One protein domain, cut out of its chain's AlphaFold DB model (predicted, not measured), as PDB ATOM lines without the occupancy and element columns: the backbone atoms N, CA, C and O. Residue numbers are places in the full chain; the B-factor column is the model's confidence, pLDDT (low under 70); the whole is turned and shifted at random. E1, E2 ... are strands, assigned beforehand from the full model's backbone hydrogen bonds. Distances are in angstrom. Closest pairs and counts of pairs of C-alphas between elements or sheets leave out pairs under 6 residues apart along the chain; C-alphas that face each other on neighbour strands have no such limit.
ATOM      1  N   PHE A 137     -39.723 -27.818   2.247       96.44
ATOM      2  CA  PHE A 137     -41.149 -27.680   2.507       96.44
ATOM      3  C   PHE A 137     -41.916 -27.520   1.193       96.44
ATOM      4  O   PHE A 137     -41.480 -26.810   0.283       96.44
ATOM      5  N   ILE A 138     -43.081 -28.165   1.121       96.44
ATOM      6  CA  ILE A 138     -44.074 -27.944   0.070       96.44
ATOM      7  C   ILE A 138     -45.194 -27.131   0.711       96.44
ATOM      8  O   ILE A 138     -45.888 -27.627   1.597       96.44
ATOM      9  N   GLU A 139     -45.348 -25.880   0.296       94.62
ATOM     10  CA  GLU A 139     -46.364 -24.968   0.824       94.62
ATOM     11  C   GLU A 139     -47.475 -24.743  -0.212       94.62
ATOM     12  O   GLU A 139     -47.262 -24.841  -1.422       94.62
ATOM     13  N   ARG A 140     -48.684 -24.446   0.271       93.50
ATOM     14  CA  ARG A 140     -49.843 -24.131  -0.568       93.50
ATOM     15  C   ARG A 140     -49.634 -22.784  -1.260       93.50
ATOM     16  O   ARG A 140     -49.435 -21.773  -0.591       93.50
ATOM     17  N   ALA A 141     -49.728 -22.756  -2.588       91.06
ATOM     18  CA  ALA A 141     -49.750 -21.504  -3.337       91.06
ATOM     19  C   ALA A 141     -51.092 -20.779  -3.160       91.06
ATOM     20  O   ALA A 141     -52.132 -21.408  -2.932       91.06
ATOM     21  N   VAL A 142     -51.059 -19.460  -3.322       85.75
ATOM     22  CA  VAL A 142     -52.236 -18.586  -3.275       85.75
ATOM     23  C   VAL A 142     -52.489 -17.923  -4.630       85.75
ATOM     24  O   VAL A 142     -51.572 -17.765  -5.447       85.75
ATOM     25  N   ASP A 143     -53.740 -17.572  -4.895       78.50
ATOM     26  CA  ASP A 143     -54.143 -16.827  -6.086       78.50
ATOM     27  C   ASP A 143     -53.946 -15.304  -5.928       78.50
ATOM     28  O   ASP A 143     -53.367 -14.822  -4.954       78.50
ATOM     29  N   GLU A 144     -54.410 -14.536  -6.916       79.38
ATOM     30  CA  GLU A 144     -54.316 -13.067  -6.953       79.38
ATOM     31  C   GLU A 144     -55.071 -12.375  -5.805       79.38
ATOM     32  O   GLU A 144     -54.745 -11.244  -5.444       79.38
ATOM     33  N   ASN A 145     -56.049 -13.059  -5.207       78.50
ATOM     34  CA  ASN A 145     -56.828 -12.578  -4.068       78.50
ATOM     35  C   ASN A 145     -56.259 -13.067  -2.728       78.50
ATOM     36  O   ASN A 145     -56.869 -12.827  -1.686       78.50
ATOM     37  N   ASN A 146     -55.089 -13.717  -2.743       80.81
ATOM     38  CA  ASN A 146     -54.448 -14.323  -1.580       80.81
ATOM     39  C   ASN A 146     -55.256 -15.491  -0.973       80.81
ATOM     40  O   ASN A 146     -55.112 -15.801   0.210       80.81
ATOM     41  N   GLU A 147     -56.079 -16.159  -1.785       78.94
ATOM     42  CA  GLU A 147     -56.824 -17.358  -1.397       78.94
ATOM     43  C   GLU A 147     -56.038 -18.630  -1.763       78.94
ATOM     44  O   GLU A 147     -55.386 -18.681  -2.813       78.94
ATOM     45  N   PRO A 148     -56.070 -19.686  -0.930       81.12
ATOM     46  CA  PRO A 148     -55.331 -20.916  -1.188       81.12
ATOM     47  C   PRO A 148     -55.866 -21.656  -2.418       81.12
ATOM     48  O   PRO A 148     -57.067 -21.876  -2.586       81.12
ATOM     49  N   MET A 149     -54.950 -22.130  -3.260       80.12
ATOM     50  CA  MET A 149     -55.292 -22.873  -4.470       80.12
ATOM     51  C   MET A 149     -55.449 -24.364  -4.171       80.12
ATOM     52  O   MET A 149     -54.467 -25.071  -3.962       80.12
ATOM     53  N   LEU A 150     -56.680 -24.868  -4.146       79.19
ATOM     54  CA  LEU A 150     -56.962 -26.235  -3.676       79.19
ATOM     55  C   LEU A 150     -57.209 -27.254  -4.803       79.19
ATOM     56  O   LEU A 150     -57.523 -28.409  -4.514       79.19
ATOM     57  N   TYR A 151     -57.090 -26.851  -6.072       74.88
ATOM     58  CA  TYR A 151     -57.538 -27.646  -7.225       74.88
ATOM     59  C   TYR A 151     -56.474 -27.771  -8.310       74.88
ATOM     60  O   TYR A 151     -55.723 -26.832  -8.577       74.88
ATOM     61  N   ALA A 152     -56.468 -28.930  -8.969       79.00
ATOM     62  CA  ALA A 152     -55.839 -29.107 -10.273       79.00
ATOM     63  C   ALA A 152     -56.745 -28.505 -11.357       79.00
ATOM     64  O   ALA A 152     -57.963 -28.685 -11.314       79.00
ATOM     65  N   GLU A 153     -56.169 -27.783 -12.317       76.00
ATOM     66  CA  GLU A 153     -56.938 -27.126 -13.380       76.00
ATOM     67  C   GLU A 153     -56.973 -28.011 -14.616       76.00
ATOM     68  O   GLU A 153     -55.938 -28.525 -15.028       76.00
ATOM     69  N   TYR A 154     -58.136 -28.181 -15.237       72.12
ATOM     70  CA  TYR A 154     -58.188 -28.849 -16.534       72.12
ATOM     71  C   TYR A 154     -57.718 -27.881 -17.623       72.12
ATOM     72  O   TYR A 154     -58.335 -26.841 -17.852       72.12
ATOM     73  N   TRP A 155     -56.615 -28.223 -18.282       68.19
ATOM     74  CA  TRP A 155     -55.938 -27.365 -19.250       68.19
ATOM     75  C   TRP A 155     -56.312 -27.692 -20.697       68.19
ATOM     76  O   TRP A 155     -56.361 -26.802 -21.545       68.19
ATOM     77  N   GLY A 156     -56.613 -28.955 -21.001       65.88
ATOM     78  CA  GLY A 156     -56.944 -29.359 -22.364       65.88
ATOM     79  C   GLY A 156     -56.916 -30.862 -22.593       65.88
ATOM     80  O   GLY A 156     -56.819 -31.651 -21.660       65.88
ATOM     81  N   TYR A 157     -57.014 -31.226 -23.864       67.88
ATOM     82  CA  TYR A 157     -56.971 -32.591 -24.371       67.88
ATOM     83  C   TYR A 157     -55.939 -32.642 -25.495       67.88
ATOM     84  O   TYR A 157     -55.890 -31.708 -26.301       67.88
ATOM     85  N   ASP A 158     -55.125 -33.687 -25.527       71.12
ATOM     86  CA  ASP A 158     -54.142 -33.946 -26.574       71.12
ATOM     87  C   ASP A 158     -54.430 -35.330 -27.163       71.12
ATOM     88  O   ASP A 158     -54.339 -36.334 -26.458       71.12
ATOM     89  N   ASP A 159     -54.825 -35.347 -28.435       66.69
ATOM     90  CA  ASP A 159     -55.133 -36.559 -29.199       66.69
ATOM     91  C   ASP A 159     -53.912 -37.099 -29.946       66.69
ATOM     92  O   ASP A 159     -54.077 -37.937 -30.819       66.69
ATOM     93  N   ARG A 160     -52.712 -36.549 -29.694       69.25
ATOM     94  CA  ARG A 160     -51.440 -36.895 -30.353       69.25
ATOM     95  C   ARG A 160     -51.495 -36.953 -31.881       69.25
ATOM     96  O   ARG A 160     -50.653 -37.591 -32.512       69.25
ATOM     97  N   GLU A 161     -52.438 -36.231 -32.485       70.19
ATOM     98  CA  GLU A 161     -52.715 -36.281 -33.921       70.19
ATOM     99  C   GLU A 161     -53.142 -37.685 -34.423       70.19
ATOM    100  O   GLU A 161     -53.086 -37.963 -35.625       70.19
ATOM    101  N   THR A 162     -53.623 -38.558 -33.529       61.84
ATOM    102  CA  THR A 162     -54.085 -39.937 -33.771       61.84
ATOM    103  C   THR A 162     -55.596 -40.085 -33.510       61.84
ATOM    104  O   THR A 162     -56.027 -40.894 -32.698       61.84
ATOM    105  N   PRO A 163     -56.474 -39.398 -34.269       56.00
ATOM    106  CA  PRO A 163     -57.912 -39.324 -33.970       56.00
ATOM    107  C   PRO A 163     -58.684 -40.657 -34.044       56.00
ATOM    108  O   PRO A 163     -59.851 -40.695 -33.659       56.00
ATOM    109  N   GLU A 164     -58.087 -41.726 -34.584       51.34
ATOM    110  CA  GLU A 164     -58.688 -43.069 -34.625       51.34
ATOM    111  C   GLU A 164     -58.120 -44.031 -33.565       51.34
ATOM    112  O   GLU A 164     -58.655 -45.128 -33.399       51.34
ATOM    113  N   ASP A 165     -57.062 -43.640 -32.850       57.22
ATOM    114  CA  ASP A 165     -56.461 -44.429 -31.778       57.22
ATOM    115  C   ASP A 165     -56.673 -43.713 -30.449       57.22
ATOM    116  O   ASP A 165     -55.985 -42.768 -30.107       57.22
ATOM    117  N   GLU A 166     -57.648 -44.179 -29.677       57.91
ATOM    118  CA  GLU A 166     -57.959 -43.551 -28.394       57.91
ATOM    119  C   GLU A 166     -57.023 -44.011 -27.260       57.91
ATOM    120  O   GLU A 166     -57.202 -43.641 -26.096       57.91
ATOM    121  N   THR A 167     -56.065 -44.896 -27.555       66.94
ATOM    122  CA  THR A 167     -55.207 -45.503 -26.530       66.94
ATOM    123  C   THR A 167     -54.049 -44.610 -26.103       66.94
ATOM    124  O   THR A 167     -53.489 -44.832 -25.025       66.94
ATOM    125  N   ASP A 168     -53.714 -43.595 -26.900       71.12
ATOM    126  CA  ASP A 168     -52.647 -42.638 -26.620       71.12
ATOM    127  C   ASP A 168     -53.142 -41.219 -26.297       71.12
ATOM    128  O   ASP A 168     -52.324 -40.327 -26.056       71.12
ATOM    129  N   ASP A 169     -54.461 -41.051 -26.192       72.38
ATOM    130  CA  ASP A 169     -55.118 -39.821 -25.768       72.38
ATOM    131  C   ASP A 169     -54.714 -39.394 -24.342       72.38
ATOM    132  O   ASP A 169     -54.678 -40.198 -23.396       72.38
ATOM    133  N   GLU A 170     -54.512 -38.087 -24.144       77.19
ATOM    134  CA  GLU A 170     -54.128 -37.497 -22.859       77.19
ATOM    135  C   GLU A 170     -54.996 -36.289 -22.469       77.19
ATOM    136  O   GLU A 170     -55.236 -35.358 -23.237       77.19
ATOM    137  N   HIS A 171     -55.394 -36.241 -21.201       78.12
ATOM    138  CA  HIS A 171     -55.859 -35.026 -20.544       78.12
ATOM    139  C   HIS A 171     -54.676 -34.201 -20.041       78.12
ATOM    140  O   HIS A 171     -53.761 -34.714 -19.398       78.12
ATOM    141  N   LEU A 172     -54.720 -32.895 -20.270       80.12
ATOM    142  CA  LEU A 172     -53.746 -31.943 -19.752       80.12
ATOM    143  C   LEU A 172     -54.304 -31.306 -18.481       80.12
ATOM    144  O   LEU A 172     -55.359 -30.673 -18.520       80.12
ATOM    145  N   TYR A 173     -53.578 -31.424 -17.372       83.75
ATOM    146  CA  TYR A 173     -53.901 -30.770 -16.107       83.75
ATOM    147  C   TYR A 173     -52.803 -29.794 -15.699       83.75
ATOM    148  O   TYR A 173     -51.623 -30.130 -15.728       83.75
ATOM    149  N   PHE A 174     -53.185 -28.593 -15.279       84.12
ATOM    150  CA  PHE A 174     -52.275 -27.573 -14.780       84.12
ATOM    151  C   PHE A 174     -52.247 -27.580 -13.247       84.12
ATOM    152  O   PHE A 174     -53.253 -27.368 -12.569       84.12
ATOM    153  N   ILE A 175     -51.072 -27.862 -12.692       89.75
ATOM    154  CA  ILE A 175     -50.813 -28.044 -11.263       89.75
ATOM    155  C   ILE A 175     -50.021 -26.830 -10.777       89.75
ATOM    156  O   ILE A 175     -48.792 -26.831 -10.809       89.75
ATOM    157  N   ARG A 176     -50.731 -25.778 -10.348       86.31
ATOM    158  CA  ARG A 176     -50.144 -24.485  -9.934       86.31
ATOM    159  C   ARG A 176     -50.315 -24.113  -8.461       86.31
ATOM    160  O   ARG A 176     -50.248 -22.944  -8.086       86.31
ATOM    161  N   TRP A 177     -50.613 -25.109  -7.636       86.12
ATOM    162  CA  TRP A 177     -51.052 -24.936  -6.254       86.12
ATOM    163  C   TRP A 177     -49.957 -25.167  -5.204       86.12
ATOM    164  O   TRP A 177     -50.270 -25.180  -4.012       86.12
ATOM    165  N   TYR A 178     -48.694 -25.339  -5.608       93.50
ATOM    166  CA  TYR A 178     -47.590 -25.596  -4.681       93.50
ATOM    167  C   TYR A 178     -46.412 -24.625  -4.849       93.50
ATOM    168  O   TYR A 178     -46.135 -24.107  -5.933       93.50
ATOM    169  N   VAL A 179     -45.720 -24.394  -3.735       95.50
ATOM    170  CA  VAL A 179     -44.490 -23.611  -3.604       95.50
ATOM    171  C   VAL A 179     -43.434 -24.509  -2.966       95.50
ATOM    172  O   VAL A 179     -43.702 -25.131  -1.939       95.50
ATOM    173  N   LEU A 180     -42.238 -24.580  -3.553       97.25
ATOM    174  CA  LEU A 180     -41.099 -25.269  -2.947       97.25
ATOM    175  C   LEU A 180     -40.221 -24.277  -2.199       97.25
ATOM    176  O   LEU A 180     -39.698 -23.324  -2.782       97.25
ATOM    177  N   LYS A 181     -40.046 -24.522  -0.904       97.50
ATOM    178  CA  LYS A 181     -39.233 -23.694  -0.022       97.50
ATOM    179  C   LYS A 181     -38.154 -24.533   0.628       97.50
ATOM    180  O   LYS A 181     -38.451 -25.574   1.200       97.50
ATOM    181  N   ASP A 182     -36.923 -24.052   0.576       97.81
ATOM    182  CA  ASP A 182     -35.781 -24.710   1.196       97.81
ATOM    183  C   ASP A 182     -35.018 -23.728   2.082       97.81
ATOM    184  O   ASP A 182     -34.591 -22.666   1.625       97.81
ATOM    185  N   SER A 183     -34.838 -24.073   3.356       95.56
ATOM    186  CA  SER A 183     -34.247 -23.160   4.342       95.56
ATOM    187  C   SER A 183     -32.776 -22.808   4.078       95.56
ATOM    188  O   SER A 183     -32.296 -21.807   4.614       95.56
ATOM    189  N   LEU A 184     -32.078 -23.567   3.226       95.19
ATOM    190  CA  LEU A 184     -30.680 -23.354   2.847       95.19
ATOM    191  C   LEU A 184     -30.511 -23.001   1.357       95.19
ATOM    192  O   LEU A 184     -29.386 -22.987   0.862       95.19
ATOM    193  N   ASN A 185     -31.594 -22.652   0.650       95.25
ATOM    194  CA  ASN A 185     -31.600 -22.342  -0.789       95.25
ATOM    195  C   ASN A 185     -31.038 -23.470  -1.673       95.25
ATOM    196  O   ASN A 185     -30.315 -23.211  -2.635       95.25
ATOM    197  N   THR A 186     -31.359 -24.718  -1.344       95.50
ATOM    198  CA  THR A 186     -30.995 -25.885  -2.156       95.50
ATOM    199  C   THR A 186     -32.226 -26.428  -2.875       95.50
ATOM    200  O   THR A 186     -33.290 -26.572  -2.276       95.50
ATOM    201  N   ASN A 187     -32.095 -26.712  -4.172       96.62
ATOM    202  CA  ASN A 187     -33.169 -27.322  -4.959       96.62
ATOM    203  C   ASN A 187     -33.510 -28.722  -4.435       96.62
ATOM    204  O   ASN A 187     -32.675 -29.403  -3.840       96.62
ATOM    205  N   ALA A 188     -34.733 -29.183  -4.700       97.12
ATOM    206  CA  ALA A 188     -35.095 -30.560  -4.394       97.12
ATOM    207  C   ALA A 188     -34.254 -31.538  -5.237       97.12
ATOM    208  O   ALA A 188     -34.029 -31.318  -6.427       97.12
ATOM    209  N   HIS A 189     -33.831 -32.650  -4.633       96.75
ATOM    210  CA  HIS A 189     -33.052 -33.685  -5.313       96.75
ATOM    211  C   HIS A 189     -33.871 -34.424  -6.380       96.75
ATOM    212  O   HIS A 189     -33.363 -34.767  -7.446       96.75
ATOM    213  N   ARG A 190     -35.138 -34.711  -6.063       96.00
ATOM    214  CA  ARG A 190     -36.126 -35.329  -6.958       96.00
ATOM    215  C   ARG A 190     -37.535 -34.975  -6.501       96.00
ATOM    216  O   ARG A 190     -37.736 -34.605  -5.342       96.00
ATOM    217  N   GLY A 191     -38.518 -35.190  -7.361       96.12
ATOM    218  CA  GLY A 191     -39.912 -35.038  -6.984       96.12
ATOM    219  C   GLY A 191     -40.855 -35.683  -7.983       96.12
ATOM    220  O   GLY A 191     -40.500 -35.907  -9.134       96.12
ATOM    221  N   GLU A 192     -42.059 -35.993  -7.526       96.62
ATOM    222  CA  GLU A 192     -43.058 -36.702  -8.313       96.62
ATOM    223  C   GLU A 192     -44.465 -36.178  -8.026       96.62
ATOM    224  O   GLU A 192     -44.788 -35.798  -6.895       96.62
ATOM    225  N   ILE A 193     -45.332 -36.236  -9.034       96.56
ATOM    226  CA  ILE A 193     -46.781 -36.118  -8.862       96.56
ATOM    227  C   ILE A 193     -47.372 -37.519  -8.865       96.56
ATOM    228  O   ILE A 193     -47.132 -38.268  -9.805       96.56
ATOM    229  N   TRP A 194     -48.150 -37.872  -7.842       96.56
ATOM    230  CA  TRP A 194     -48.927 -39.115  -7.810       96.56
ATOM    231  C   TRP A 194     -50.411 -38.809  -7.969       96.56
ATOM    232  O   TRP A 194     -50.939 -37.940  -7.273       96.56
ATOM    233  N   LEU A 195     -51.074 -39.537  -8.864       95.44
ATOM    234  CA  LEU A 195     -52.515 -39.469  -9.076       95.44
ATOM    235  C   LEU A 195     -53.201 -40.598  -8.312       95.44
ATOM    236  O   LEU A 195     -52.843 -41.767  -8.484       95.44
ATOM    237  N   PHE A 196     -54.198 -40.238  -7.511       94.31
ATOM    238  CA  PHE A 196     -55.120 -41.180  -6.887       94.31
ATOM    239  C   PHE A 196     -56.496 -41.078  -7.531       94.31
ATOM    240  O   PHE A 196     -56.978 -39.969  -7.783       94.31
ATOM    241  N   ASP A 197     -57.107 -42.233  -7.766       87.94
ATOM    242  CA  ASP A 197     -58.481 -42.348  -8.241       87.94
ATOM    243  C   ASP A 197     -59.504 -42.077  -7.108       87.94
ATOM    244  O   ASP A 197     -59.129 -41.939  -5.933       87.94
ATOM    245  N   PRO A 198     -60.808 -41.988  -7.429       84.19
ATOM    246  CA  PRO A 198     -61.871 -41.801  -6.440       84.19
ATOM    247  C   PRO A 198     -61.972 -42.904  -5.374       84.19
ATOM    248  O   PRO A 198     -62.538 -42.671  -4.299       84.19
ATOM    249  N   GLU A 199     -61.418 -44.085  -5.643       87.19
ATOM    250  CA  GLU A 199     -61.317 -45.239  -4.749       87.19
ATOM    251  C   GLU A 199     -60.032 -45.217  -3.901       87.19
ATOM    252  O   GLU A 199     -59.792 -46.149  -3.119       87.19
ATOM    253  N   LEU A 200     -59.255 -44.131  -3.983       91.62
ATOM    254  CA  LEU A 200     -58.004 -43.877  -3.267       91.62
ATOM    255  C   LEU A 200     -56.868 -44.841  -3.651       91.62
ATOM    256  O   LEU A 200     -55.949 -45.063  -2.856       91.62
ATOM    257  N   GLN A 201     -56.909 -45.411  -4.855       93.12
ATOM    258  CA  GLN A 201     -55.808 -46.177  -5.430       93.12
ATOM    259  C   GLN A 201     -54.869 -45.250  -6.197       93.12
ATOM    260  O   GLN A 201     -55.303 -44.396  -6.966       93.12
ATOM    261  N   ARG A 202     -53.558 -45.428  -6.013       94.38
ATOM    262  CA  ARG A 202     -52.558 -44.716  -6.813       94.38
ATOM    263  C   ARG A 202     -52.510 -45.318  -8.218       94.38
ATOM    264  O   ARG A 202     -52.107 -46.469  -8.368       94.38
ATOM    265  N   ILE A 203     -52.859 -44.523  -9.222       94.88
ATOM    266  CA  ILE A 203     -53.041 -44.951 -10.621       94.88
ATOM    267  C   ILE A 203     -52.057 -44.298 -11.603       94.88
ATOM    268  O   ILE A 203     -51.942 -44.755 -12.734       94.88
ATOM    269  N   GLY A 204     -51.318 -43.263 -11.190       95.06
ATOM    270  CA  GLY A 204     -50.342 -42.598 -12.059       95.06
ATOM    271  C   GLY A 204     -49.224 -41.893 -11.298       95.06
ATOM    272  O   GLY A 204     -49.409 -41.481 -10.150       95.06
ATOM    273  N   THR A 205     -48.070 -41.750 -11.954       96.50
ATOM    274  CA  THR A 205     -46.885 -41.063 -11.426       96.50
ATOM    275  C   THR A 205     -46.160 -40.309 -12.543       96.50
ATOM    276  O   THR A 205     -45.949 -40.866 -13.616       96.50
ATOM    277  N   TRP A 206     -45.738 -39.071 -12.273       97.12
ATOM    278  CA  TRP A 206     -44.946 -38.240 -13.189       97.12
ATOM    279  C   TRP A 206     -43.757 -37.616 -12.466       97.12
ATOM    280  O   TRP A 206     -43.911 -37.148 -11.340       97.12
ATOM    281  N   ASP A 207     -42.599 -37.569 -13.123       96.31
ATOM    282  CA  ASP A 207     -41.387 -36.925 -12.605       96.31
ATOM    283  C   ASP A 207     -41.488 -35.396 -12.727       96.31
ATOM    284  O   ASP A 207     -41.529 -34.856 -13.834       96.31
ATOM    285  N   LEU A 208     -41.490 -34.693 -11.590       94.88
ATOM    286  CA  LEU A 208     -41.562 -33.227 -11.530       94.88
ATOM    287  C   LEU A 208     -40.406 -32.546 -12.266       94.88
ATOM    288  O   LEU A 208     -40.586 -31.437 -12.767       94.88
ATOM    289  N   ALA A 209     -39.243 -33.197 -12.359       92.88
ATOM    290  CA  ALA A 209     -38.081 -32.663 -13.059       92.88
ATOM    291  C   ALA A 209     -38.260 -32.619 -14.580       92.88
ATOM    292  O   ALA A 209     -37.474 -31.961 -15.248       92.88
ATOM    293  N   GLN A 210     -39.237 -33.340 -15.137       94.19
ATOM    294  CA  GLN A 210     -39.466 -33.428 -16.584       94.19
ATOM    295  C   GLN A 210     -40.710 -32.658 -17.035       94.19
ATOM    296  O   GLN A 210     -40.917 -32.463 -18.233       94.19
ATOM    297  N   LEU A 211     -41.559 -32.231 -16.097       94.25
ATOM    298  CA  LEU A 211     -42.802 -31.552 -16.434       94.25
ATOM    299  C   LEU A 211     -42.541 -30.084 -16.802       94.25
ATOM    300  O   LEU A 211     -41.824 -29.386 -16.081       94.25
ATOM    301  N   PRO A 212     -43.151 -29.575 -17.886       92.62
ATOM    302  CA  PRO A 212     -42.992 -28.181 -18.270       92.62
ATOM    303  C   PRO A 212     -43.674 -27.272 -17.243       92.62
ATOM    304  O   PRO A 212     -44.872 -27.411 -16.974       92.62
ATOM    305  N   CYS A 213     -42.914 -26.323 -16.691       92.12
ATOM    306  CA  CYS A 213     -43.408 -25.332 -15.742       92.12
ATOM    307  C   CYS A 213     -43.818 -24.045 -16.474       92.12
ATOM    308  O   CYS A 213     -42.973 -23.300 -16.968       92.12
ATOM    309  N   VAL A 214     -45.118 -23.771 -16.555       88.12
ATOM    310  CA  VAL A 214     -45.695 -22.586 -17.216       88.12
ATOM    311  C   VAL A 214     -45.229 -21.293 -16.545       88.12
ATOM    312  O   VAL A 214     -44.901 -20.338 -17.242       88.12
ATOM    313  N   GLU A 215     -45.113 -21.287 -15.212       86.69
ATOM    314  CA  GLU A 215     -44.605 -20.137 -14.438       86.69
ATOM    315  C   GLU A 215     -43.153 -19.781 -14.813       86.69
ATOM    316  O   GLU A 215     -42.727 -18.636 -14.674       86.69
ATOM    317  N   HIS A 216     -42.399 -20.744 -15.353       88.56
ATOM    318  CA  HIS A 216     -40.999 -20.587 -15.744       88.56
ATOM    319  C   HIS A 216     -40.803 -20.804 -17.252       88.56
ATOM    320  O   HIS A 216     -39.876 -21.487 -17.688       88.56
ATOM    321  N   ASN A 217     -41.678 -20.208 -18.075       86.50
ATOM    322  CA  ASN A 217     -41.592 -20.222 -19.545       86.50
ATOM    323  C   ASN A 217     -41.487 -21.638 -20.145       86.50
ATOM    324  O   ASN A 217     -40.707 -21.879 -21.070       86.50
ATOM    325  N   HIS A 218     -42.262 -22.577 -19.600       85.69
ATOM    326  CA  HIS A 218     -42.298 -23.990 -19.988       85.69
ATOM    327  C   HIS A 218     -40.974 -24.748 -19.809       85.69
ATOM    328  O   HIS A 218     -40.835 -25.855 -20.330       85.69
ATOM    329  N   GLN A 219     -40.012 -24.202 -19.059       88.81
ATOM    330  CA  GLN A 219     -38.803 -24.941 -18.708       88.81
ATOM    331  C   GLN A 219     -39.120 -26.039 -17.678       88.81
ATOM    332  O   GLN A 219     -40.004 -25.851 -16.833       88.81
ATOM    333  N   PRO A 220     -38.425 -27.187 -17.735       87.44
ATOM    334  CA  PRO A 220     -38.565 -28.264 -16.761       87.44
ATOM    335  C   PRO A 220     -37.900 -27.869 -15.432       87.44
ATOM    336  O   PRO A 220     -36.765 -28.238 -15.144       87.44
ATOM    337  N   ASP A 221     -38.602 -27.047 -14.651       88.62
ATOM    338  CA  ASP A 221     -38.063 -26.364 -13.465       88.62
ATOM    339  C   ASP A 221     -38.814 -26.709 -12.165       88.62
ATOM    340  O   ASP A 221     -38.627 -26.067 -11.137       88.62
ATOM    341  N   GLY A 222     -39.656 -27.747 -12.175       89.12
ATOM    342  CA  GLY A 222     -40.576 -28.084 -11.078       89.12
ATOM    343  C   GLY A 222     -39.939 -28.452  -9.726       89.12
ATOM    344  O   GLY A 222     -40.679 -28.693  -8.771       89.12
ATOM    345  N   LEU A 223     -38.603 -28.512  -9.639       95.69
ATOM    346  CA  LEU A 223     -37.820 -28.848  -8.438       95.69
ATOM    347  C   LEU A 223     -37.069 -27.659  -7.821       95.69
ATOM    348  O   LEU A 223     -36.468 -27.806  -6.751       95.69
ATOM    349  N   THR A 224     -37.075 -26.496  -8.476       95.88
ATOM    350  CA  THR A 224     -36.339 -25.332  -7.978       95.88
ATOM    351  C   THR A 224     -36.953 -24.815  -6.682       95.88
ATOM    352  O   THR A 224     -38.172 -24.702  -6.558       95.88
ATOM    353  N   ALA A 225     -36.112 -24.522  -5.693       96.75
ATOM    354  CA  ALA A 225     -36.538 -24.089  -4.368       96.75
ATOM    355  C   ALA A 225     -35.677 -22.923  -3.872       96.75
ATOM    356  O   ALA A 225     -34.560 -22.695  -4.332       96.75
ATOM    357  N   SER A 226     -36.205 -22.161  -2.919       96.62
ATOM    358  CA  SER A 226     -35.474 -21.066  -2.275       96.62
ATOM    359  C   SER A 226     -35.964 -20.851  -0.847       96.62
ATOM    360  O   SER A 226     -37.034 -21.328  -0.473       96.62
ATOM    361  N   ALA A 227     -35.227 -20.082  -0.051       95.25
ATOM    362  CA  ALA A 227     -35.620 -19.749   1.317       95.25
ATOM    363  C   ALA A 227     -36.906 -18.910   1.378       95.25
ATOM    364  O   ALA A 227     -37.651 -18.997   2.355       95.25
ATOM    365  N   SER A 228     -37.192 -18.120   0.337       94.44
ATOM    366  CA  SER A 228     -38.446 -17.369   0.203       94.44
ATOM    367  C   SER A 228     -39.588 -18.187  -0.404       94.44
ATOM    368  O   SER A 228     -40.726 -17.732  -0.374       94.44
ATOM    369  N   GLY A 229     -39.295 -19.372  -0.940       95.81
ATOM    370  CA  GLY A 229     -40.224 -20.173  -1.725       95.81
ATOM    371  C   GLY A 229     -40.178 -19.825  -3.215       95.81
ATOM    372  O   GLY A 229     -40.015 -18.664  -3.599       95.81
ATOM    373  N   VAL A 230     -40.319 -20.845  -4.058       95.94
ATOM    374  CA  VAL A 230     -40.486 -20.732  -5.512       95.94
ATOM    375  C   VAL A 230     -41.811 -21.377  -5.886       95.94
ATOM    376  O   VAL A 230     -42.052 -22.547  -5.580       95.94
ATOM    377  N   ARG A 231     -42.696 -20.593  -6.499       94.25
ATOM    378  CA  ARG A 231     -43.994 -21.065  -6.981       94.25
ATOM    379  C   ARG A 231     -43.805 -21.832  -8.280       94.25
ATOM    380  O   ARG A 231     -43.065 -21.387  -9.146       94.25
ATOM    381  N   HIS A 232     -44.532 -22.933  -8.426       93.56
ATOM    382  CA  HIS A 232     -44.518 -23.738  -9.643       93.56
ATOM    383  C   HIS A 232     -45.915 -23.883 -10.227       93.56
ATOM    384  O   HIS A 232     -46.910 -23.896  -9.501       93.56
ATOM    385  N   GLY A 233     -45.964 -24.027 -11.548       91.38
ATOM    386  CA  GLY A 233     -47.159 -24.364 -12.307       91.38
ATOM    387  C   GLY A 233     -46.798 -25.378 -13.375       91.38
ATOM    388  O   GLY A 233     -46.357 -24.984 -14.448       91.38
ATOM    389  N   VAL A 234     -46.959 -26.670 -13.104       93.31
ATOM    390  CA  VAL A 234     -46.541 -27.731 -14.034       93.31
ATOM    391  C   VAL A 234     -47.723 -28.301 -14.812       93.31
ATOM    392  O   VAL A 234     -48.815 -28.446 -14.263       93.31
ATOM    393  N   LEU A 235     -47.525 -28.627 -16.092       90.00
ATOM    394  CA  LEU A 235     -48.535 -29.327 -16.894       90.00
ATOM    395  C   LEU A 235     -48.311 -30.836 -16.832       90.00
ATOM    396  O   LEU A 235     -47.264 -31.329 -17.242       90.00
ATOM    397  N   VAL A 236     -49.319 -31.560 -16.361       92.62
ATOM    398  CA  VAL A 236     -49.344 -33.020 -16.273       92.62
ATOM    399  C   VAL A 236     -50.189 -33.578 -17.409       92.62
ATOM    400  O   VAL A 236     -51.345 -33.193 -17.579       92.62
ATOM    401  N   ARG A 237     -49.606 -34.509 -18.160       89.50
ATOM    402  CA  ARG A 237     -50.259 -35.274 -19.225       89.50
ATOM    403  C   ARG A 237     -50.769 -36.592 -18.656       89.50
ATOM    404  O   ARG A 237     -49.974 -37.483 -18.369       89.50
ATOM    405  N   VAL A 238     -52.072 -36.691 -18.430       86.75
ATOM    406  CA  VAL A 238     -52.716 -37.863 -17.832       86.75
ATOM    407  C   VAL A 238     -53.392 -38.674 -18.929       86.75
ATOM    408  O   VAL A 238     -54.332 -38.159 -19.529       86.75
ATOM    409  N   PRO A 239     -52.979 -39.928 -19.184       84.00
ATOM    410  CA  PRO A 239     -53.691 -40.793 -20.117       84.00
ATOM    411  C   PRO A 239     -55.183 -40.861 -19.780       84.00
ATOM    412  O   PRO A 239     -55.546 -41.053 -18.615       84.00
ATOM    413  N   VAL A 240     -56.050 -40.728 -20.786       68.69
ATOM    414  CA  VAL A 240     -57.517 -40.747 -20.596       68.69
ATOM    415  C   VAL A 240     -57.970 -42.029 -19.893       68.69
ATOM    416  O   VAL A 240     -58.866 -42.007 -19.049       68.69
ATOM    417  N   SER A 241     -57.282 -43.143 -20.161       72.56
ATOM    418  CA  SER A 241     -57.515 -44.450 -19.537       72.56
ATOM    419  C   SER A 241     -57.354 -44.472 -18.011       72.56
ATOM    420  O   SER A 241     -57.872 -45.382 -17.367       72.56
ATOM    421  N   LEU A 242     -56.686 -43.477 -17.417       78.56
ATOM    422  CA  LEU A 242     -56.545 -43.340 -15.966       78.56
ATOM    423  C   LEU A 242     -57.691 -42.542 -15.322       78.56
ATOM    424  O   LEU A 242     -57.891 -42.648 -14.117       78.56
ATOM    425  N   MET A 243     -58.474 -41.784 -16.097       71.50
ATOM    426  CA  MET A 243     -59.558 -40.922 -15.591       71.50
ATOM    427  C   MET A 243     -60.955 -41.567 -15.728       71.50
ATOM    428  O   MET A 243     -61.987 -40.900 -15.780       71.50
ATOM    429  N   VAL A 244     -61.007 -42.902 -15.754       62.62
ATOM    430  CA  VAL A 244     -62.206 -43.699 -16.084       62.62
ATOM    431  C   VAL A 244     -63.190 -43.923 -14.934       62.62
ATOM    432  O   VAL A 244     -64.244 -44.526 -15.149       62.62
ATOM    433  N   THR A 245     -62.900 -43.451 -13.723       61.25
ATOM    434  CA  THR A 245     -63.837 -43.517 -12.591       61.25
ATOM    435  C   THR A 245     -64.415 -42.133 -12.293       61.25
ATOM    436  O   THR A 245     -63.661 -41.172 -12.172       61.25
ATOM    437  N   PRO A 246     -65.740 -41.939 -12.189       56.00
ATOM    438  CA  PRO A 246     -66.275 -40.629 -11.849       56.00
ATOM    439  C   PRO A 246     -66.075 -40.348 -10.355       56.00
ATOM    440  O   PRO A 246     -66.413 -41.167  -9.505       56.00
ATOM    441  N   GLY A 247     -65.573 -39.163 -10.019       65.38
ATOM    442  CA  GLY A 247     -65.398 -38.759  -8.630       65.38
ATOM    443  C   GLY A 247     -64.251 -37.782  -8.435       65.38
ATOM    444  O   GLY A 247     -63.879 -37.041  -9.342       65.38
ATOM    445  N   GLU A 248     -63.734 -37.764  -7.213       77.81
ATOM    446  CA  GLU A 248     -62.652 -36.878  -6.803       77.81
ATOM    447  C   GLU A 248     -61.303 -37.551  -7.056       77.81
ATOM    448  O   GLU A 248     -61.015 -38.581  -6.455       77.81
ATOM    449  N   TYR A 249     -60.484 -36.955  -7.920       86.38
ATOM    450  CA  TYR A 249     -59.100 -37.380  -8.134       86.38
ATOM    451  C   TYR A 249     -58.152 -36.501  -7.330       86.38
ATOM    452  O   TYR A 249     -58.376 -35.291  -7.206       86.38
ATOM    453  N   LEU A 250     -57.071 -37.092  -6.820       91.62
ATOM    454  CA  LEU A 250     -56.066 -36.373  -6.038       91.62
ATOM    455  C   LEU A 250     -54.746 -36.335  -6.796       91.62
ATOM    456  O   LEU A 250     -54.144 -37.380  -7.034       91.62
ATOM    457  N   PHE A 251     -54.266 -35.135  -7.103       94.19
ATOM    458  CA  PHE A 251     -52.896 -34.925  -7.564       94.19
ATOM    459  C   PHE A 251     -52.053 -34.568  -6.346       94.19
ATOM    460  O   PHE A 251     -52.255 -33.507  -5.762       94.19
ATOM    461  N   MET A 252     -51.147 -35.447  -5.931       95.56
ATOM    462  CA  MET A 252     -50.281 -35.240  -4.771       95.56
ATOM    463  C   MET A 252     -48.851 -34.965  -5.225       95.56
ATOM    464  O   MET A 252     -48.289 -35.742  -5.990       95.56
ATOM    465  N   VAL A 253     -48.274 -33.857  -4.771       95.94
ATOM    466  CA  VAL A 253     -46.899 -33.441  -5.049       95.94
ATOM    467  C   VAL A 253     -46.001 -33.949  -3.929       95.94
ATOM    468  O   VAL A 253     -46.292 -33.769  -2.744       95.94
ATOM    469  N   HIS A 254     -44.885 -34.551  -4.327       94.25
ATOM    470  CA  HIS A 254     -43.839 -35.064  -3.453       94.25
ATOM    471  C   HIS A 254     -42.513 -34.487  -3.908       94.25
ATOM    472  O   HIS A 254     -42.222 -34.454  -5.100       94.25
ATOM    473  N   ALA A 255     -41.676 -34.110  -2.955       96.06
ATOM    474  CA  ALA A 255     -40.317 -33.686  -3.225       96.06
ATOM    475  C   ALA A 255     -39.398 -34.248  -2.144       96.06
ATOM    476  O   ALA A 255     -39.798 -34.409  -0.988       96.06
ATOM    477  N   VAL A 256     -38.178 -34.578  -2.540       96.25
ATOM    478  CA  VAL A 256     -37.121 -35.088  -1.670       96.25
ATOM    479  C   VAL A 256     -36.022 -34.040  -1.608       96.25
ATOM    480  O   VAL A 256     -35.629 -33.497  -2.639       96.25
ATOM    481  N   ASP A 257     -35.540 -33.758  -0.405       96.19
ATOM    482  CA  ASP A 257     -34.472 -32.791  -0.183       96.19
ATOM    483  C   ASP A 257     -33.108 -33.246  -0.737       96.19
ATOM    484  O   ASP A 257     -32.923 -34.410  -1.101       96.19
ATOM    485  N   ASP A 258     -32.151 -32.318  -0.828       96.31
ATOM    486  CA  ASP A 258     -30.760 -32.618  -1.203       96.31
ATOM    487  C   ASP A 258     -29.765 -32.242  -0.096       96.31
ATOM    488  O   ASP A 258     -28.712 -31.670  -0.353       96.31
ATOM    489  N   HIS A 259     -30.101 -32.592   1.150       94.88
ATOM    490  CA  HIS A 259     -29.311 -32.254   2.349       94.88
ATOM    491  C   HIS A 259     -28.616 -33.466   2.975       94.88
ATOM    492  O   HIS A 259     -28.480 -33.583   4.191       94.88
ATOM    493  N   ALA A 260     -28.180 -34.424   2.151       92.31
ATOM    494  CA  ALA A 260     -27.524 -35.638   2.643       92.31
ATOM    495  C   ALA A 260     -26.164 -35.365   3.323       92.31
ATOM    496  O   ALA A 260     -25.648 -36.225   4.036       92.31
ATOM    497  N   ALA A 261     -25.543 -34.203   3.109       89.25
ATOM    498  CA  ALA A 261     -24.301 -33.847   3.795       89.25
ATOM    499  C   ALA A 261     -24.560 -33.319   5.219       89.25
ATOM    500  O   ALA A 261     -23.728 -33.503   6.109       89.25
ATOM    501  N   GLU A 262     -25.722 -32.706   5.430       87.50
ATOM    502  CA  GLU A 262     -26.168 -32.056   6.658       87.50
ATOM    503  C   GLU A 262     -26.993 -33.007   7.541       87.50
ATOM    504  O   GLU A 262     -26.985 -32.893   8.769       87.50
ATOM    505  N   GLU A 263     -27.704 -33.955   6.926       86.69
ATOM    506  CA  GLU A 263     -28.586 -34.900   7.604       86.69
ATOM    507  C   GLU A 263     -27.809 -36.038   8.277       86.69
ATOM    508  O   GLU A 263     -26.834 -36.594   7.758       86.69
ATOM    509  N   LYS A 264     -28.283 -36.445   9.456       82.94
ATOM    510  CA  LYS A 264     -27.721 -37.587  10.178       82.94
ATOM    511  C   LYS A 264     -27.854 -38.847   9.342       82.94
ATOM    512  O   LYS A 264     -28.903 -39.111   8.789       82.94
ATOM    513  N   HIS A 265     -26.835 -39.699   9.317       85.12
ATOM    514  CA  HIS A 265     -26.896 -40.933   8.519       85.12
ATOM    515  C   HIS A 265     -26.975 -40.676   6.992       85.12
ATOM    516  O   HIS A 265     -27.226 -41.605   6.224       85.12
ATOM    517  N   HIS A 266     -26.708 -39.441   6.546       88.12
ATOM    518  CA  HIS A 266     -26.583 -39.053   5.143       88.12
ATOM    519  C   HIS A 266     -27.780 -39.422   4.258       88.12
ATOM    520  O   HIS A 266     -27.608 -39.848   3.112       88.12
ATOM    521  N   ARG A 267     -29.006 -39.320   4.790       90.94
ATOM    522  CA  ARG A 267     -30.215 -39.653   4.032       90.94
ATOM    523  C   ARG A 267     -30.795 -38.394   3.410       90.94
ATOM    524  O   ARG A 267     -30.664 -37.295   3.935       90.94
ATOM    525  N   ARG A 268     -31.498 -38.598   2.303       93.81
ATOM    526  CA  ARG A 268     -32.418 -37.609   1.753       93.81
ATOM    527  C   ARG A 268     -33.825 -37.925   2.229       93.81
ATOM    528  O   ARG A 268     -34.208 -39.099   2.274       93.81
ATOM    529  N   LYS A 269     -34.591 -36.905   2.591       93.12
ATOM    530  CA  LYS A 269     -35.913 -37.042   3.202       93.12
ATOM    531  C   LYS A 269     -36.983 -36.383   2.352       93.12
ATOM    532  O   LYS A 269     -36.768 -35.351   1.723       93.12
ATOM    533  N   PHE A 270     -38.170 -36.976   2.371       94.56
ATOM    534  CA  PHE A 270     -39.347 -36.359   1.776       94.56
ATOM    535  C   PHE A 270     -39.731 -35.095   2.552       94.56
ATOM    536  O   PHE A 270     -39.803 -35.114   3.785       94.56
ATOM    537  N   ALA A 271     -40.049 -34.021   1.837       95.69
ATOM    538  CA  ALA A 271     -40.900 -32.969   2.375       95.69
ATOM    539  C   ALA A 271     -42.292 -33.548   2.695       95.69
ATOM    540  O   ALA A 271     -42.673 -34.600   2.174       95.69
ATOM    541  N   LEU A 272     -43.067 -32.881   3.555       95.38
ATOM    542  CA  LEU A 272     -44.463 -33.274   3.774       95.38
ATOM    543  C   LEU A 272     -45.252 -33.091   2.465       95.38
ATOM    544  O   LEU A 272     -45.343 -31.953   1.999       95.38
ATOM    545  N   PRO A 273     -45.817 -34.163   1.871       95.25
ATOM    546  CA  PRO A 273     -46.546 -34.044   0.615       95.25
ATOM    547  C   PRO A 273     -47.773 -33.151   0.765       95.25
ATOM    548  O   PRO A 273     -48.332 -33.016   1.852       95.25
ATOM    549  N   LEU A 274     -48.197 -32.571  -0.347       94.00
ATOM    550  CA  LEU A 274     -49.387 -31.734  -0.436       94.00
ATOM    551  C   LEU A 274     -50.173 -32.185  -1.659       94.00
ATOM    552  O   LEU A 274     -49.559 -32.530  -2.665       94.00
ATOM    553  N   ASN A 275     -51.500 -32.204  -1.600       88.81
ATOM    554  CA  ASN A 275     -52.333 -32.539  -2.749       88.81
ATOM    555  C   ASN A 275     -53.190 -31.363  -3.228       88.81
ATOM    556  O   ASN A 275     -53.283 -30.319  -2.587       88.81
ATOM    557  N   ALA A 276     -53.858 -31.562  -4.352       79.56
ATOM    558  CA  ALA A 276     -55.051 -30.824  -4.721       79.56
ATOM    559  C   ALA A 276     -56.125 -31.790  -5.210       79.56
ATOM    560  O   ALA A 276     -55.825 -32.865  -5.736       79.56
ATOM    561  N   GLN A 277     -57.376 -31.373  -5.046       73.88
ATOM    562  CA  GLN A 277     -58.541 -32.143  -5.455       73.88
ATOM    563  C   GLN A 277     -59.013 -31.671  -6.827       73.88
ATOM    564  O   GLN A 277     -59.212 -30.476  -7.051       73.88
ATOM    565  N   LEU A 278     -59.253 -32.605  -7.742       65.50
ATOM    566  CA  LEU A 278     -60.095 -32.349  -8.901       65.50
ATOM    567  C   LEU A 278     -61.517 -32.796  -8.554       65.50
ATOM    568  O   LEU A 278     -61.791 -33.992  -8.467       65.50
ATOM    569  N   HIS A 279     -62.418 -31.832  -8.360       60.03
ATOM    570  CA  HIS A 279     -63.840 -32.112  -8.191       60.03
ATOM    571  C   HIS A 279     -64.562 -31.954  -9.532       60.03
ATOM    572  O   HIS A 279     -64.700 -30.841 -10.041       60.03
ATOM    573  N   VAL A 280     -65.011 -33.070 -10.106       60.41
ATOM    574  CA  VAL A 280     -65.858 -33.079 -11.305       60.41
ATOM    575  C   VAL A 280     -67.315 -33.175 -10.852       60.41
ATOM    576  O   VAL A 280     -67.824 -34.269 -10.606       60.41
TER     577      VAL A 280
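What this domain is: This is residues 137 to 280 of the 671 residues of the protein "NlpC/P60 domain-containing protein" of Armatimonadetes bacterium (UniProt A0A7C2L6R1). Two strongly twisted four-stranded sheets stand face to face as a sandwich, their strands crossed at 49 degrees, with long loops running between strands. One sheet is built round the long, bent E3, with E6 on one side and E1 and E2 on the other; the second runs E5, E4, E7, E8, all antiparallel. The printed part has 144 residues with eight named strands, E1 to E8 in chain order, and no named helix; the class is all strand, though only 61 residues are in named elements. It is compact, with a radius of gyration of the C-alphas of 16.0 A, and spans 53 by 38 by 30 A.

How they stand to each other: E3, residues 170 to 182, bends by 55 degrees at residue 177. E6, residues 230 to 239, is its antiparallel neighbour, with N 173 and O 236 2.9 A apart. On the other side of E3, E2, residues 153 to 158, forms a hairpin with it, N 155 to O 172 being 2.8 A, and E1, residues 137 to 140, has N 139 and O 179 2.9 A apart. In the facing sheet, E4, residues 190 to 196, and E7, residues 248 to 256, are antiparallel inner strands, N 194 to O 252 being 2.8 A. The edge strands are E5, residues 202 to 207, with N 206 to O 193 2.9 A, and E8, residues 274 to 279, with N 276 to O 251 2.9 A. Between the sheets, the closest C-alphas of E3 and E8, Trp 177 and Ala 276, are 7.3 A apart.

Where its parts are: E1 begins at C-alpha 137 (-41.149, -27.680, 2.507), and E8 ends at C-alpha 279 (-63.840, -32.112, -8.191). E3 is 32.8 A long, E6 28.1 A and E7 26.1 A.

The domain as a whole: The C-alphas farthest apart, Glu 164 and Lys 264, are 54.7 A apart. The printed part has no cut. Links E1 to E2, E2 to E3, E5 to E6 and E7 to E8 are long. Mean pLDDT of the printed part is 85.8; 19 residues are under 70, among them 162 to 167.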